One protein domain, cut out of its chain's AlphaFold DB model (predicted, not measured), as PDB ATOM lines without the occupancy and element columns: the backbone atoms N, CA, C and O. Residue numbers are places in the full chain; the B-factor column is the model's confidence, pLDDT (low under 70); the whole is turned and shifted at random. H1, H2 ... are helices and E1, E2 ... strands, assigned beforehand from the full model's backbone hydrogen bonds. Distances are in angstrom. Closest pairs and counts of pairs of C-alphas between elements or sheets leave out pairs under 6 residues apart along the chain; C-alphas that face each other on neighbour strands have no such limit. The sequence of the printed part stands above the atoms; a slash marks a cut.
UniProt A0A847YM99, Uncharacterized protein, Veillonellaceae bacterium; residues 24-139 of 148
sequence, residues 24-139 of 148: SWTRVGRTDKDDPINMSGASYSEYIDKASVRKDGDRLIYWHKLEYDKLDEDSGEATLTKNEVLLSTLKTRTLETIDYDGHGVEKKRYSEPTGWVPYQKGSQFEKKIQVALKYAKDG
ATOM      1  N   SER A  24      21.078  10.007  56.948       83.62
ATOM      2  CA  SER A  24      20.121   9.701  57.998       83.62
ATOM      3  C   SER A  24      18.732   9.816  57.398       83.62
ATOM      4  O   SER A  24      17.998  10.773  57.641       83.62
ATOM      5  N   TRP A  25      18.399   8.837  56.562       87.25
ATOM      6  CA  TRP A  25      17.141   8.797  55.830       87.25
ATOM      7  C   TRP A  25      15.946   8.687  56.785       87.25
ATOM      8  O   TRP A  25      15.922   7.860  57.694       87.25
ATOM      9  N   THR A  26      14.936   9.526  56.573       90.94
ATOM     10  CA  THR A  26      13.638   9.432  57.243       90.94
ATOM     11  C   THR A  26      12.543   9.320  56.202       90.94
ATOM     12  O   THR A  26      12.520  10.093  55.246       90.94
ATOM     13  N   ARG A  27      11.631   8.364  56.382       90.19
ATOM     14  CA  ARG A  27      10.503   8.180  55.468       90.19
ATOM     15  C   ARG A  27       9.527   9.346  55.614       90.19
ATOM     16  O   ARG A  27       9.178   9.721  56.732       90.19
ATOM     17  N   VAL A  28       9.110   9.908  54.486       90.31
ATOM     18  CA  VAL A  28       8.122  10.995  54.396       90.31
ATOM     19  C   VAL A  28       6.748  10.439  54.057       90.31
ATOM     20  O   VAL A  28       5.740  10.894  54.591       90.31
ATOM     21  N   GLY A  29       6.709   9.441  53.182       87.94
ATOM     22  CA  GLY A  29       5.464   8.884  52.692       87.94
ATOM     23  C   GLY A  29       5.685   7.664  51.820       87.94
ATOM     24  O   GLY A  29       6.797   7.143  51.690       87.94
ATOM     25  N   ARG A  30       4.582   7.194  51.260       87.69
ATOM     26  CA  ARG A  30       4.545   6.173  50.227       87.69
ATOM     27  C   ARG A  30       3.444   6.526  49.251       87.69
ATOM     28  O   ARG A  30       2.415   7.062  49.662       87.69
ATOM     29  N   THR A  31       3.709   6.207  48.000       86.62
ATOM     30  CA  THR A  31       2.773   6.319  46.896       86.62
ATOM     31  C   THR A  31       2.599   4.919  46.332       86.62
ATOM     32  O   THR A  31       3.590   4.251  46.035       86.62
ATOM     33  N   ASP A  32       1.360   4.457  46.227       87.25
ATOM     34  CA  ASP A  32       1.060   3.150  45.650       87.25
ATOM     35  C   ASP A  32       0.873   3.275  44.130       87.25
ATOM     36  O   ASP A  32       0.483   4.327  43.621       87.25
ATOM     37  N   LYS A  33       1.167   2.209  43.378       85.06
ATOM     38  CA  LYS A  33       1.048   2.183  41.907       85.06
ATOM     39  C   LYS A  33      -0.354   2.537  41.392       85.06
ATOM     40  O   LYS A  33      -0.477   3.073  40.300       85.06
ATOM     41  N   ASP A  34      -1.382   2.240  42.187       85.69
ATOM     42  CA  ASP A  34      -2.790   2.431  41.830       85.69
ATOM     43  C   ASP A  34      -3.312   3.821  42.258       85.69
ATOM     44  O   ASP A  34      -4.491   4.125  42.082       85.69
ATOM     45  N   ASP A  35      -2.455   4.673  42.836       82.19
ATOM     46  CA  ASP A  35      -2.809   6.046  43.192       82.19
ATOM     47  C   ASP A  35      -3.063   6.873  41.907       82.19
ATOM     48  O   ASP A  35      -2.168   6.973  41.064       82.19
ATOM     49  N   PRO A  36      -4.247   7.502  41.738       80.25
ATOM     50  CA  PRO A  36      -4.593   8.272  40.540       80.25
ATOM     51  C   PRO A  36      -3.626   9.410  40.195       80.25
ATOM     52  O   PRO A  36      -3.604   9.864  39.051       80.25
ATOM     53  N   ILE A  37      -2.856   9.907  41.170       75.38
ATOM     54  CA  ILE A  37      -1.852  10.960  40.948       75.38
ATOM     55  C   ILE A  37      -0.435  10.403  40.741       75.38
ATOM     56  O   ILE A  37       0.505  11.171  40.524       75.38
ATOM     57  N   ASN A  38      -0.255   9.082  40.797       78.69
ATOM     58  CA  ASN A  38       1.032   8.437  40.589       78.69
ATOM     59  C   ASN A  38       1.328   8.238  39.099       78.69
ATOM     60  O   ASN A  38       0.877   7.292  38.461       78.69
ATOM     61  N   MET A  39       2.175   9.109  38.556       69.81
ATOM     62  CA  MET A  39       2.594   9.047  37.153       69.81
ATOM     63  C   MET A  39       3.732   8.051  36.878       69.81
ATOM     64  O   MET A  39       4.116   7.881  35.725       69.81
ATOM     65  N   SER A  40       4.303   7.417  37.909       71.56
ATOM     66  CA  SER A  40       5.466   6.529  37.748       71.56
ATOM     67  C   SER A  40       5.106   5.096  37.349       71.56
ATOM     68  O   SER A  40       5.985   4.347  36.936       71.56
ATOM     69  N   GLY A  41       3.836   4.696  37.497       77.00
ATOM     70  CA  GLY A  41       3.391   3.317  37.256       77.00
ATOM     71  C   GLY A  41       3.904   2.293  38.278       77.00
ATOM     72  O   GLY A  41       3.650   1.101  38.126       77.00
ATOM     73  N   ALA A  42       4.600   2.743  39.325       82.31
ATOM     74  CA  ALA A  42       5.222   1.903  40.338       82.31
ATOM     75  C   ALA A  42       4.911   2.419  41.743       82.31
ATOM     76  O   ALA A  42       4.775   3.623  41.965       82.31
ATOM     77  N   SER A  43       4.816   1.509  42.707       86.25
ATOM     78  CA  SER A  43       4.768   1.894  44.116       86.25
ATOM     79  C   SER A  43       6.159   2.350  44.554       86.25
ATOM     80  O   SER A  43       7.155   1.761  44.141       86.25
ATOM     81  N   TYR A  44       6.249   3.377  45.394       85.94
ATOM     82  CA  TYR A  44       7.530   3.839  45.929       85.94
ATOM     83  C   TYR A  44       7.397   4.451  47.321       85.94
ATOM     84  O   TYR A  44       6.356   4.985  47.714       85.94
ATOM     85  N   SER A  45       8.491   4.392  48.075       88.44
ATOM     86  CA  SER A  45       8.651   5.094  49.345       88.44
ATOM     87  C   SER A  45       9.526   6.331  49.157       88.44
ATOM     88  O   SER A  45      10.568   6.281  48.506       88.44
ATOM     89  N   GLU A  46       9.113   7.451  49.750       88.69
ATOM     90  CA  GLU A  46       9.881   8.698  49.717       88.69
ATOM     91  C   GLU A  46      10.633   8.900  51.029       88.69
ATOM     92  O   GLU A  46      10.056   8.747  52.113       88.69
ATOM     93  N   TYR A  47      11.892   9.325  50.946       89.25
ATOM     94  CA  TYR A  47      12.710   9.632  52.118       89.25
ATOM     95  C   TYR A  47      13.448  10.953  51.966       89.25
ATOM     96  O   TYR A  47      13.828  11.324  50.864       89.25
ATOM     97  N   ILE A  48      13.726  11.611  53.088       90.94
ATOM     98  CA  ILE A  48      14.610  12.782  53.176       90.94
ATOM     99  C   ILE A  48      15.856  12.407  53.967       90.94
ATOM    100  O   ILE A  48      15.748  11.751  55.005       90.94
ATOM    101  N   ASP A  49      17.031  12.841  53.517       89.38
ATOM    102  CA  ASP A  49      18.255  12.712  54.306       89.38
ATOM    103  C   ASP A  49      18.331  13.839  55.339       89.38
ATOM    104  O   ASP A  49      18.690  14.973  55.011       89.38
ATOM    105  N   LYS A  50      18.043  13.514  56.606       89.31
ATOM    106  CA  LYS A  50      18.074  14.467  57.728       89.31
ATOM    107  C   LYS A  50      19.440  15.130  57.900       89.31
ATOM    108  O   LYS A  50      19.495  16.259  58.376       89.31
ATOM    109  N   ALA A  51      20.530  14.434  57.572       84.44
ATOM    110  CA  ALA A  51      21.879  14.966  57.746       84.44
ATOM    111  C   ALA A  51      22.177  16.097  56.751       84.44
ATOM    112  O   ALA A  51      22.969  16.989  57.053       84.44
ATOM    113  N   SER A  52      21.505  16.083  55.599       84.06
ATOM    114  CA  SER A  52      21.676  17.085  54.554       84.06
ATOM    115  C   SER A  52      20.823  18.342  54.716       84.06
ATOM    116  O   SER A  52      21.094  19.340  54.044       84.06
ATOM    117  N   VAL A  53      19.793  18.307  55.573       89.31
ATOM    118  CA  VAL A  53      18.798  19.382  55.631       89.31
ATOM    119  C   VAL A  53      19.365  20.624  56.299       89.31
ATOM    120  O   VAL A  53      19.747  20.606  57.474       89.31
ATOM    121  N   ARG A  54      19.365  21.733  55.562       89.94
ATOM    122  CA  ARG A  54      20.006  22.973  55.997       89.94
ATOM    123  C   ARG A  54      19.279  24.230  55.549       89.94
ATOM    124  O   ARG A  54      18.577  24.221  54.539       89.94
ATOM    125  N   LYS A  55      19.498  25.307  56.300       89.31
ATOM    126  CA  LYS A  55      19.119  26.673  55.945       89.31
ATOM    127  C   LYS A  55      20.354  27.454  55.515       89.31
ATOM    128  O   LYS A  55      21.259  27.658  56.324       89.31
ATOM    129  N   ASP A  56      20.348  27.907  54.267       86.94
ATOM    130  CA  ASP A  56      21.361  28.789  53.688       86.94
ATOM    131  C   ASP A  56      20.710  30.130  53.325       86.94
ATOM    132  O   ASP A  56      20.123  30.299  52.251       86.94
ATOM    133  N   GLY A  57      20.737  31.067  54.276       86.44
ATOM    134  CA  GLY A  57      19.999  32.325  54.179       86.44
ATOM    135  C   GLY A  57      18.491  32.081  54.102       86.44
ATOM    136  O   GLY A  57      17.902  31.492  55.006       86.44
ATOM    137  N   ASP A  58      17.873  32.524  53.008       84.62
ATOM    138  CA  ASP A  58      16.445  32.326  52.746       84.62
ATOM    139  C   ASP A  58      16.129  30.971  52.090       84.62
ATOM    140  O   ASP A  58      14.994  30.717  51.712       84.62
ATOM    141  N   ARG A  59      17.104  30.072  51.925       85.94
ATOM    142  CA  ARG A  59      16.882  28.776  51.271       85.94
ATOM    143  C   ARG A  59      16.864  27.636  52.271       85.94
ATOM    144  O   ARG A  59      17.778  27.497  53.076       85.94
ATOM    145  N   LEU A  60      15.869  26.767  52.160       89.06
ATOM    146  CA  LEU A  60      15.880  25.418  52.703       89.06
ATOM    147  C   LEU A  60      16.377  24.463  51.621       89.06
ATOM    148  O   LEU A  60      15.779  24.370  50.553       89.06
ATOM    149  N   ILE A  61      17.448  23.737  51.917       89.31
ATOM    150  CA  ILE A  61      18.068  22.780  51.002       89.31
ATOM    151  C   ILE A  61      17.978  21.395  51.629       89.31
ATOM    152  O   ILE A  61      18.326  21.225  52.801       89.31
ATOM    153  N   TYR A  62      17.520  20.404  50.866       89.69
ATOM    154  CA  TYR A  62      17.473  19.015  51.316       89.69
ATOM    155  C   TYR A  62      17.583  18.025  50.160       89.69
ATOM    156  O   TYR A  62      17.106  18.277  49.052       89.69
ATOM    157  N   TRP A  63      18.165  16.864  50.450       88.88
ATOM    158  CA  TRP A  63      18.133  15.709  49.559       88.88
ATOM    159  C   TRP A  63      16.953  14.807  49.888       88.88
ATOM    160  O   TRP A  63      16.637  14.569  51.060       88.88
ATOM    161  N   HIS A  64      16.323  14.269  48.851       87.81
ATOM    162  CA  HIS A  64      15.348  13.201  48.976       87.81
ATOM    163  C   HIS A  64      15.659  12.056  48.016       87.81
ATOM    164  O   HIS A  64      16.298  12.248  46.982       87.81
ATOM    165  N   LYS A  65      15.195  10.858  48.376       85.81
ATOM    166  CA  LYS A  65      15.254   9.676  47.519       85.81
ATOM    167  C   LYS A  65      13.871   9.076  47.319       85.81
ATOM    168  O   LYS A  65      13.045   9.103  48.239       85.81
ATOM    169  N   LEU A  66      13.653   8.533  46.129       84.94
ATOM    170  CA  LEU A  66      12.535   7.649  45.818       84.94
ATOM    171  C   LEU A  66      13.074   6.223  45.768       84.94
ATOM    172  O   LEU A  66      14.021   5.952  45.035       84.94
ATOM    173  N   GLU A  67      12.500   5.337  46.570       84.88
ATOM    174  CA  GLU A  67      12.807   3.908  46.571       84.88
ATOM    175  C   GLU A  67      11.597   3.173  46.001       84.88
ATOM    176  O   GLU A  67      10.562   3.078  46.665       84.88
ATOM    177  N   TYR A  68      11.712   2.727  44.754       81.44
ATOM    178  CA  TYR A  68      10.652   2.000  44.068       81.44
ATOM    179  C   TYR A  68      10.560   0.566  44.589       81.44
ATOM    180  O   TYR A  68      11.574  -0.099  44.811       81.44
ATOM    181  N   ASP A  69       9.332   0.085  44.779       79.00
ATOM    182  CA  ASP A  69       9.087  -1.340  44.952       79.00
ATOM    183  C   ASP A  69       9.577  -2.041  43.679       79.00
ATOM    184  O   ASP A  69       9.303  -1.571  42.572       79.00
ATOM    185  N   LYS A  70      10.319  -3.146  43.827       67.31
ATOM    186  CA  LYS A  70      10.846  -3.906  42.688       67.31
ATOM    187  C   LYS A  70       9.718  -4.210  41.698       67.31
ATOM    188  O   LYS A  70       8.781  -4.928  42.045       67.31
ATOM    189  N   LEU A  71       9.818  -3.658  40.489       56.91
ATOM    190  CA  LEU A  71       8.899  -3.979  39.394       56.91
ATOM    191  C   LEU A  71       9.216  -5.362  38.807       56.91
ATOM    192  O   LEU A  71       8.295  -6.044  38.382       56.91
ATOM    193  N   ASP A  72      10.492  -5.765  38.869       46.09
ATOM    194  CA  ASP A  72      11.047  -7.100  38.613       46.09
ATOM    195  C   ASP A  72      12.362  -7.238  39.418       46.09
ATOM    196  O   ASP A  72      12.863  -6.241  39.950       46.09
ATOM    197  N   GLU A  73      12.916  -8.450  39.563       45.12
ATOM    198  CA  GLU A  73      14.010  -8.783  40.505       45.12
ATOM    199  C   GLU A  73      15.259  -7.863  40.438       45.12
ATOM    200  O   GLU A  73      15.947  -7.725  41.461       45.12
ATOM    201  N   ASP A  74      15.453  -7.142  39.324       42.50
ATOM    202  CA  ASP A  74      16.651  -6.361  38.979       42.50
ATOM    203  C   ASP A  74      16.509  -4.818  38.965       42.50
ATOM    204  O   ASP A  74      17.501  -4.129  38.743       42.50
ATOM    205  N   SER A  75      15.335  -4.222  39.220       44.12
ATOM    206  CA  SER A  75      15.102  -2.774  38.968       44.12
ATOM    207  C   SER A  75      14.922  -1.885  40.209       44.12
ATOM    208  O   SER A  75      14.212  -0.882  40.172       44.12
ATOM    209  N   GLY A  76      15.587  -2.206  41.322       50.09
ATOM    210  CA  GLY A  76      15.576  -1.396  42.553       50.09
ATOM    211  C   GLY A  76      16.357  -0.072  42.465       50.09
ATOM    212  O   GLY A  76      17.109   0.247  43.385       50.09
ATOM    213  N   GLU A  77      16.243   0.678  41.367       60.16
ATOM    214  CA  GLU A  77      16.966   1.937  41.180       60.16
ATOM    215  C   GLU A  77      16.382   3.038  42.076       60.16
ATOM    216  O   GLU A  77      15.259   3.509  41.890       60.16
ATOM    217  N   ALA A  78      17.159   3.473  43.068       63.44
ATOM    218  CA  ALA A  78      16.822   4.649  43.857       63.44
ATOM    219  C   ALA A  78      17.177   5.919  43.072       63.44
ATOM    220  O   ALA A  78      18.320   6.101  42.654       63.44
ATOM    221  N   THR A  79      16.216   6.830  42.911       70.06
ATOM    222  CA  THR A  79      16.488   8.154  42.328       70.06
ATOM    223  C   THR A  79      16.838   9.141  43.438       70.06
ATOM    224  O   THR A  79      16.099   9.234  44.422       70.06
ATOM    225  N   LEU A  80      17.947   9.875  43.282       71.50
ATOM    226  CA  LEU A  80      18.366  10.952  44.183       71.50
ATOM    227  C   LEU A  80      18.068  12.322  43.582       71.50
ATOM    228  O   LEU A  80      18.517  12.656  42.487       71.50
ATOM    229  N   THR A  81      17.387  13.150  44.362       77.94
ATOM    230  CA  THR A  81      16.982  14.489  43.946       77.94
ATOM    231  C   THR A  81      17.264  15.482  45.070       77.94
ATOM    232  O   THR A  81      17.020  15.210  46.251       77.94
ATOM    233  N   LYS A  82      17.777  16.657  44.712       78.12
ATOM    234  CA  LYS A  82      17.963  17.796  45.612       78.12
ATOM    235  C   LYS A  82      16.828  18.784  45.388       78.12
ATOM    236  O   LYS A  82      16.554  19.167  44.255       78.12
ATOM    237  N   ASN A  83      16.204  19.235  46.467       79.56
ATOM    238  CA  ASN A  83      15.251  20.336  46.414       79.56
ATOM    239  C   ASN A  83      15.815  21.555  47.132       79.56
ATOM    240  O   ASN A  83      16.378  21.449  48.229       79.56
ATOM    241  N   GLU A  84      15.595  22.714  46.526       79.25
ATOM    242  CA  GLU A  84      15.809  24.022  47.130       79.25
ATOM    243  C   GLU A  84      14.453  24.722  47.256       79.25
ATOM    244  O   GLU A  84      13.609  24.661  46.365       79.25
ATOM    245  N   VAL A  85      14.195  25.343  48.405       75.38
ATOM    246  CA  VAL A  85      12.919  25.999  48.724       75.38
ATOM    247  C   VAL A  85      13.208  27.364  49.319       75.38
ATOM    248  O   VAL A  85      13.921  27.447  50.314       75.38
ATOM    249  N   LEU A  86      12.636  28.429  48.760       74.31
ATOM    250  CA  LEU A  86      12.698  29.749  49.387       74.31
ATOM    251  C   LEU A  86      11.766  29.798  50.607       74.31
ATOM    252  O   LEU A  86      10.570  29.511  50.535       74.31
ATOM    253  N   LEU A  87      12.324  30.158  51.758       74.19
ATOM    254  CA  LEU A  87      11.623  30.269  53.031       74.19
ATOM    255  C   LEU A  87      10.696  31.491  53.041       74.19
ATOM    256  O   LEU A  87       9.570  31.405  53.541       74.19
ATOM    257  N   SER A  88      11.115  32.600  52.429       66.94
ATOM    258  CA  SER A  88      10.304  33.811  52.257       66.94
ATOM    259  C   SER A  88       9.034  33.572  51.437       66.94
ATOM    260  O   SER A  88       8.029  34.259  51.634       66.94
ATOM    261  N   THR A  89       9.036  32.554  50.572       66.50
ATOM    262  CA  THR A  89       7.932  32.215  49.667       66.50
ATOM    263  C   THR A  89       7.123  31.003  50.131       66.50
ATOM    264  O   THR A  89       6.247  30.536  49.403       66.50
ATOM    265  N   LEU A  90       7.295  30.515  51.368       69.44
ATOM    266  CA  LEU A  90       6.487  29.395  51.886       69.44
ATOM    267  C   LEU A  90       4.971  29.651  51.784       69.44
ATOM    268  O   LEU A  90       4.191  28.713  51.628       69.44
ATOM    269  N   LYS A  91       4.542  30.920  51.817       65.56
ATOM    270  CA  LYS A  91       3.140  31.308  51.590       65.56
ATOM    271  C   LYS A  91       2.703  31.169  50.128       65.56
ATOM    272  O   LYS A  91       1.559  30.792  49.883       65.56
ATOM    273  N   THR A  92       3.586  31.472  49.177       67.81
ATOM    274  CA  THR A  92       3.328  31.351  47.732       67.81
ATOM    275  C   THR A  92       3.650  29.956  47.191       67.81
ATOM    276  O   THR A  92       3.320  29.672  46.046       67.81
ATOM    277  N   ARG A  93       4.198  29.071  48.038       75.12
ATOM    278  CA  ARG A  93       4.427  27.645  47.787       75.12
ATOM    279  C   ARG A  93       5.210  27.388  46.508       75.12
ATOM    280  O   ARG A  93       4.704  26.746  45.597       75.12
ATOM    281  N   THR A  94       6.446  27.863  46.442       78.94
ATOM    282  CA  THR A  94       7.325  27.593  45.301       78.94
ATOM    283  C   THR A  94       8.554  26.776  45.699       78.94
ATOM    284  O   THR A  94       9.025  26.880  46.831       78.94
ATOM    285  N   LEU A  95       9.057  25.934  44.792       82.38
ATOM    286  CA  LEU A  95      10.276  25.138  44.982       82.38
ATOM    287  C   LEU A  95      11.070  24.991  43.678       82.38
ATOM    288  O   LEU A  95      10.498  25.077  42.591       82.38
ATOM    289  N   GLU A  96      12.367  24.734  43.798       81.25
ATOM    290  CA  GLU A  96      13.248  24.314  42.710       81.25
ATOM    291  C   GLU A  96      13.682  22.860  42.951       81.25
ATOM    292  O   GLU A  96      14.040  22.479  44.071       81.25
ATOM    293  N   THR A  97      13.654  22.048  41.894       79.81
ATOM    294  CA  THR A  97      14.065  20.638  41.923       79.81
ATOM    295  C   THR A  97      15.242  20.413  40.984       79.81
ATOM    296  O   THR A  97      15.202  20.807  39.814       79.81
ATOM    297  N   ILE A  98      16.275  19.750  41.499       77.81
ATOM    298  CA  ILE A  98      17.502  19.408  40.784       77.81
ATOM    299  C   ILE A  98      17.699  17.890  40.879       77.81
ATOM    300  O   ILE A  98      17.906  17.345  41.965       77.81
ATOM    301  N   ASP A  99      17.645  17.211  39.739       74.38
ATOM    302  CA  ASP A  99      17.880  15.773  39.624       74.38
ATOM    303  C   ASP A  99      19.370  15.493  39.452       74.38
ATOM    304  O   ASP A  99      20.045  16.122  38.629       74.38
ATOM    305  N   TYR A 100      19.862  14.491  40.175       69.12
ATOM    306  CA  TYR A 100      21.224  13.987  40.049       69.12
ATOM    307  C   TYR A 100      21.199  12.514  39.641       69.12
ATOM    308  O   TYR A 100      20.254  11.782  39.933       69.12
ATOM    309  N   ASP A 101      22.236  12.065  38.943       66.88
ATOM    310  CA  ASP A 101      22.437  10.644  38.679       66.88
ATOM    311  C   ASP A 101      23.074   9.908  39.870       66.88
ATOM    312  O   ASP A 101      23.476  10.510  40.868       66.88
ATOM    313  N   GLY A 102      23.192   8.580  39.756       59.66
ATOM    314  CA  GLY A 102      23.829   7.735  40.773       59.66
ATOM    315  C   GLY A 102      25.324   8.011  40.995       59.66
ATOM    316  O   GLY A 102      25.917   7.453  41.916       59.66
ATOM    317  N   HIS A 103      25.940   8.879  40.185       62.38
ATOM    318  CA  HIS A 103      27.317   9.346  40.334       62.38
ATOM    319  C   HIS A 103      27.400  10.765  40.922       62.38
ATOM    320  O   HIS A 103      28.502  11.285  41.106       62.38
ATOM    321  N   GLY A 104      26.261  11.381  41.259       63.84
ATOM    322  CA  GLY A 104      26.194  12.731  41.809       63.84
ATOM    323  C   GLY A 104      26.381  13.832  40.763       63.84
ATOM    324  O   GLY A 104      26.702  14.961  41.137       63.84
ATOM    325  N   VAL A 105      26.181  13.530  39.476       69.19
ATOM    326  CA  VAL A 105      26.199  14.505  38.375       69.19
ATOM    327  C   VAL A 105      24.786  15.041  38.144       69.19
ATOM    328  O   VAL A 105      23.828  14.275  38.073       69.19
ATOM    329  N   GLU A 106      24.649  16.366  38.041       75.12
ATOM    330  CA  GLU A 106      23.368  17.023  37.755       75.12
ATOM    331  C   GLU A 106      22.854  16.591  36.372       75.12
ATOM    332  O   GLU A 106      23.520  16.800  35.358       75.12
ATOM    333  N   LYS A 107      21.667  15.976  36.334       74.12
ATOM    334  CA  LYS A 107      21.002  15.538  35.097       74.12
ATOM    335  C   LYS A 107      20.017  16.569  34.575       74.12
ATOM    336  O   LYS A 107      19.897  16.747  33.365       74.12
ATOM    337  N   LYS A 108      19.256  17.194  35.474       71.25
ATOM    338  CA  LYS A 108      18.173  18.099  35.094       71.25
ATOM    339  C   LYS A 108      17.848  19.071  36.212       71.25
ATOM    340  O   LYS A 108      17.751  18.687  37.371       71.25
ATOM    341  N   ARG A 109      17.590  20.318  35.834       73.12
ATOM    342  CA  ARG A 109      17.126  21.373  36.728       73.12
ATOM    343  C   ARG A 109      15.771  21.866  36.248       73.12
ATOM    344  O   ARG A 109      15.670  22.448  35.169       73.12
ATOM    345  N   TYR A 110      14.718  21.639  37.025       65.06
ATOM    346  CA  TYR A 110      13.361  22.073  36.671       65.06
ATOM    347  C   TYR A 110      13.170  23.559  37.001       65.06
ATOM    348  O   TYR A 110      12.386  23.913  37.877       65.06
ATOM    349  N   SER A 111      13.926  24.422  36.315       54.72
ATOM    350  CA  SER A 111      13.987  25.868  36.575       54.72
ATOM    351  C   SER A 111      13.786  26.744  35.333       54.72
ATOM    352  O   SER A 111      13.652  27.955  35.468       54.72
ATOM    353  N   GLU A 112      13.705  26.201  34.118       46.19
ATOM    354  CA  GLU A 112      13.619  27.055  32.927       46.19
ATOM    355  C   GLU A 112      12.174  27.245  32.436       46.19
ATOM    356  O   GLU A 112      11.466  26.251  32.248       46.19
ATOM    357  N   PRO A 113      11.699  28.490  32.202       49.25
ATOM    358  CA  PRO A 113      12.389  29.785  32.343       49.25
ATOM    359  C   PRO A 113      12.143  30.542  33.674       49.25
ATOM    360  O   PRO A 113      12.577  31.683  33.793       49.25
ATOM    361  N   THR A 114      11.415  29.990  34.658       51.75
ATOM    362  CA  THR A 114      10.890  30.770  35.816       51.75
ATOM    363  C   THR A 114      11.407  30.386  37.210       51.75
ATOM    364  O   THR A 114      10.929  30.925  38.207       51.75
ATOM    365  N   GLY A 115      12.426  29.535  37.314       63.53
ATOM    366  CA  GLY A 115      13.233  29.274  38.518       63.53
ATOM    367  C   GLY A 115      12.551  28.482  39.635       63.53
ATOM    368  O   GLY A 115      13.188  27.684  40.311       63.53
ATOM    369  N   TRP A 116      11.250  28.686  39.819       73.75
ATOM    370  CA  TRP A 116      10.508  28.313  41.012       73.75
ATOM    371  C   TRP A 116       9.121  27.813  40.615       73.75
ATOM    372  O   TRP A 116       8.266  28.583  40.177       73.75
ATOM    373  N   VAL A 117       8.883  26.514  40.779       76.12
ATOM    374  CA  VAL A 117       7.630  25.858  40.389       76.12
ATOM    375  C   VAL A 117       6.654  25.879  41.568       76.12
ATOM    376  O   VAL A 117       7.059  25.570  42.694       76.12
ATOM    377  N   PRO A 118       5.373  26.239  41.363       80.62
ATOM    378  CA  PRO A 118       4.386  26.185  42.431       80.62
ATOM    379  C   PRO A 118       4.097  24.737  42.852       80.62
ATOM    380  O   PRO A 118       3.959  23.849  42.013       80.62
ATOM    381  N   TYR A 119       3.922  24.507  44.152       79.94
ATOM    382  CA  TYR A 119       3.416  23.253  44.705       79.94
ATOM    383  C   TYR A 119       2.061  23.452  45.390       79.94
ATOM    384  O   TYR A 119       1.755  24.494  45.973       79.94
ATOM    385  N   GLN A 120       1.215  22.426  45.329       80.88
ATOM    386  CA  GLN A 120      -0.127  22.481  45.903       80.88
ATOM    387  C   GLN A 120      -0.108  22.218  47.412       80.88
ATOM    388  O   GLN A 120       0.703  21.435  47.918       80.88
ATOM    389  N   LYS A 121      -1.051  22.829  48.137       82.75
ATOM    390  CA  LYS A 121      -1.318  22.486  49.539       82.75
ATOM    391  C   LYS A 121      -1.741  21.014  49.634       82.75
ATOM    392  O   LYS A 121      -2.547  20.560  48.832       82.75
ATOM    393  N   GLY A 122      -1.209  20.278  50.602       80.75
ATOM    394  CA  GLY A 122      -1.451  18.850  50.805       80.75
ATOM    395  C   GLY A 122      -0.661  17.923  49.875       80.75
ATOM    396  O   GLY A 122      -0.703  16.707  50.070       80.75
ATOM    397  N   SER A 123       0.079  18.466  48.900       81.25
ATOM    398  CA  SER A 123       0.907  17.671  47.986       81.25
ATOM    399  C   SER A 123       2.054  16.956  48.709       81.25
ATOM    400  O   SER A 123       2.464  17.339  49.810       81.25
ATOM    401  N   GLN A 124       2.632  15.940  48.058       79.31
ATOM    402  CA  GLN A 124       3.837  15.266  48.560       79.31
ATOM    403  C   GLN A 124       5.015  16.239  48.729       79.31
ATOM    404  O   GLN A 124       5.817  16.086  49.649       79.31
ATOM    405  N   PHE A 125       5.087  17.298  47.912       83.06
ATOM    406  CA  PHE A 125       6.067  18.368  48.090       83.06
ATOM    407  C   PHE A 125       5.876  19.119  49.413       83.06
ATOM    408  O   PHE A 125       6.839  19.272  50.156       83.06
ATOM    409  N   GLU A 126       4.649  19.527  49.762       86.19
ATOM    410  CA  GLU A 126       4.398  20.222  51.037       86.19
ATOM    411  C   GLU A 126       4.743  19.322  52.238       86.19
ATOM    412  O   GLU A 126       5.388  19.779  53.183       86.19
ATOM    413  N   LYS A 127       4.414  18.022  52.173       87.88
ATOM    414  CA  LYS A 127       4.787  17.040  53.210       87.88
ATOM    415  C   LYS A 127       6.306  16.914  53.358       87.88
ATOM    416  O   LYS A 127       6.817  16.963  54.477       87.88
ATOM    417  N   LYS A 128       7.036  16.808  52.241       89.12
ATOM    418  CA  LYS A 128       8.508  16.784  52.234       89.12
ATOM    419  C   LYS A 128       9.095  18.033  52.877       89.12
ATOM    420  O   LYS A 128       9.946  17.927  53.754       89.12
ATOM    421  N   ILE A 129       8.601  19.206  52.495       89.44
ATOM    422  CA  ILE A 129       9.067  20.490  53.026       89.44
ATOM    423  C   ILE A 129       8.823  20.581  54.535       89.44
ATOM    424  O   ILE A 129       9.717  20.987  55.271       89.44
ATOM    425  N   GLN A 130       7.657  20.151  55.024       90.88
ATOM    426  CA  GLN A 130       7.359  20.125  56.461       90.88
ATOM    427  C   GLN A 130       8.302  19.198  57.239       90.88
ATOM    428  O   GLN A 130       8.790  19.570  58.308       90.88
ATOM    429  N   VAL A 131       8.600  18.013  56.697       92.12
ATOM    430  CA  VAL A 131       9.574  17.098  57.304       92.12
ATOM    431  C   VAL A 131      10.978  17.702  57.271       92.12
ATOM    432  O   VAL A 131      11.661  17.682  58.293       92.12
ATOM    433  N   ALA A 132      11.400  18.296  56.153       91.25
ATOM    434  CA  ALA A 132      12.690  18.973  56.039       91.25
ATOM    435  C   ALA A 132      12.821  20.114  57.067       91.25
ATOM    436  O   ALA A 132      13.793  20.163  57.818       91.25
ATOM    437  N   LEU A 133      11.807  20.973  57.201       91.56
ATOM    438  CA  LEU A 133      11.798  22.068  58.179       91.56
ATOM    439  C   LEU A 133      12.034  21.594  59.622       91.56
ATOM    440  O   LEU A 133      12.691  22.301  60.384       91.56
ATOM    441  N   LYS A 134      11.560  20.395  59.992       92.62
ATOM    442  CA  LYS A 134      11.769  19.802  61.326       92.62
ATOM    443  C   LYS A 134      13.237  19.469  61.616       92.62
ATOM    444  O   LYS A 134      13.642  19.481  62.775       92.62
ATOM    445  N   TYR A 135      14.018  19.142  60.588       91.00
ATOM    446  CA  TYR A 135      15.414  18.709  60.720       91.00
ATOM    447  C   TYR A 135      16.430  19.771  60.293       91.00
ATOM    448  O   TYR A 135      17.632  19.542  60.421       91.00
ATOM    449  N   ALA A 136      15.958  20.921  59.810       90.94
ATOM    450  CA  ALA A 136      16.794  21.969  59.257       90.94
ATOM    451  C   ALA A 136      17.727  22.589  60.304       90.94
ATOM    452  O   ALA A 136      17.282  23.089  61.340       90.94
ATOM    453  N   LYS A 137      19.024  22.595  59.991       89.44
ATOM    454  CA  LYS A 137      20.078  23.271  60.761       89.44
ATOM    455  C   LYS A 137      20.650  24.433  59.954       89.44
ATOM    456  O   LYS A 137      20.575  24.416  58.730       89.44
ATOM    457  N   ASP A 138      21.248  25.420  60.603       89.00
ATOM    458  CA  ASP A 138      21.946  26.478  59.871       89.00
ATOM    459  C   ASP A 138      23.213  25.911  59.212       89.00
ATOM    460  O   ASP A 138      23.957  25.144  59.831       89.00
ATOM    461  N   GLY A 139      23.454  26.247  57.943       85.88
ATOM    462  CA  GLY A 139      24.620  25.753  57.216       85.88
ATOM    463  C   GLY A 139      24.565  26.015  55.714       85.88
ATOM    464  O   GLY A 139      23.506  26.234  55.139       85.88
TER     465      GLY A 139
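AT A GLANCE: This is residues 24 to 139 of the 148 residues of an uncharacterized protein of Veillonellaceae bacterium (UniProt A0A847YM99). One strongly twisted sheet of seven strands, E1 to E7, curls round the single helix H1, with E1, E2 and E4 giving most of the wall round it. The sheet is antiparallel and branches at E4, its longest strand. The printed part has 116 residues with seven named strands, then one helix; its class is mixed, helices and strands, with 57 residues, under half, in named elements. It is compact, with a radius of gyration of the C-alphas of 14.3 A and spans of 44 by 29 by 29 A.

HOW THE PARTS SIT: Start at E1, residues 25 to 31, an edge strand in a hairpin with E2, residues 44 to 49, at 153 degrees; find N 28 and O 46, 2.8 A apart. On the other side of E2 is E4, residues 59 to 68, with N 47 and O 65 3.0 A apart. E2 and E3, residues 54 to 56, lie on one side of E4, and E5, residues 79 to 86, on the other; look for N 54 and O 61 at 3.0 A, and N 60 and O 85 at 2.8 A. With E6, residues 94 to 100, and E7, residues 106 to 109, strands E3 to E7 make a meander, each the antiparallel neighbour of the one before; N 82 and O 98, like N 99 and O 108, are 2.8 A apart. H1, residues 124 to 135, is on the sheet; its closest C-alphas to E1 are Lys 128 and Val 28, 6.2 A, and to E4 Ala 132 and Tyr 62, 6.7 A. In H1, 7 of 8 O i to N i+4 pairs are within hydrogen-bond range.

IN THESE COORDINATES: Find C-alpha 25 at (17.141, 8.797, 55.830), where E1 begins. E4 runs 28.4 A, E5 23.0 A and E6 20.1 A. H1 runs 17.1 A, to C-alpha 135 at (15.414, 18.709, 60.720).

THE WHOLE: The C-alphas of Glu 73 and Ser 88 are farthest apart, at 44.3 A. The printed part has no cut; the links E1 to E2 and E7 to H1 are long. Mean pLDDT of the printed part is 78.0, with 27 residues under 70, among them 70 to 78 and 110 to 115.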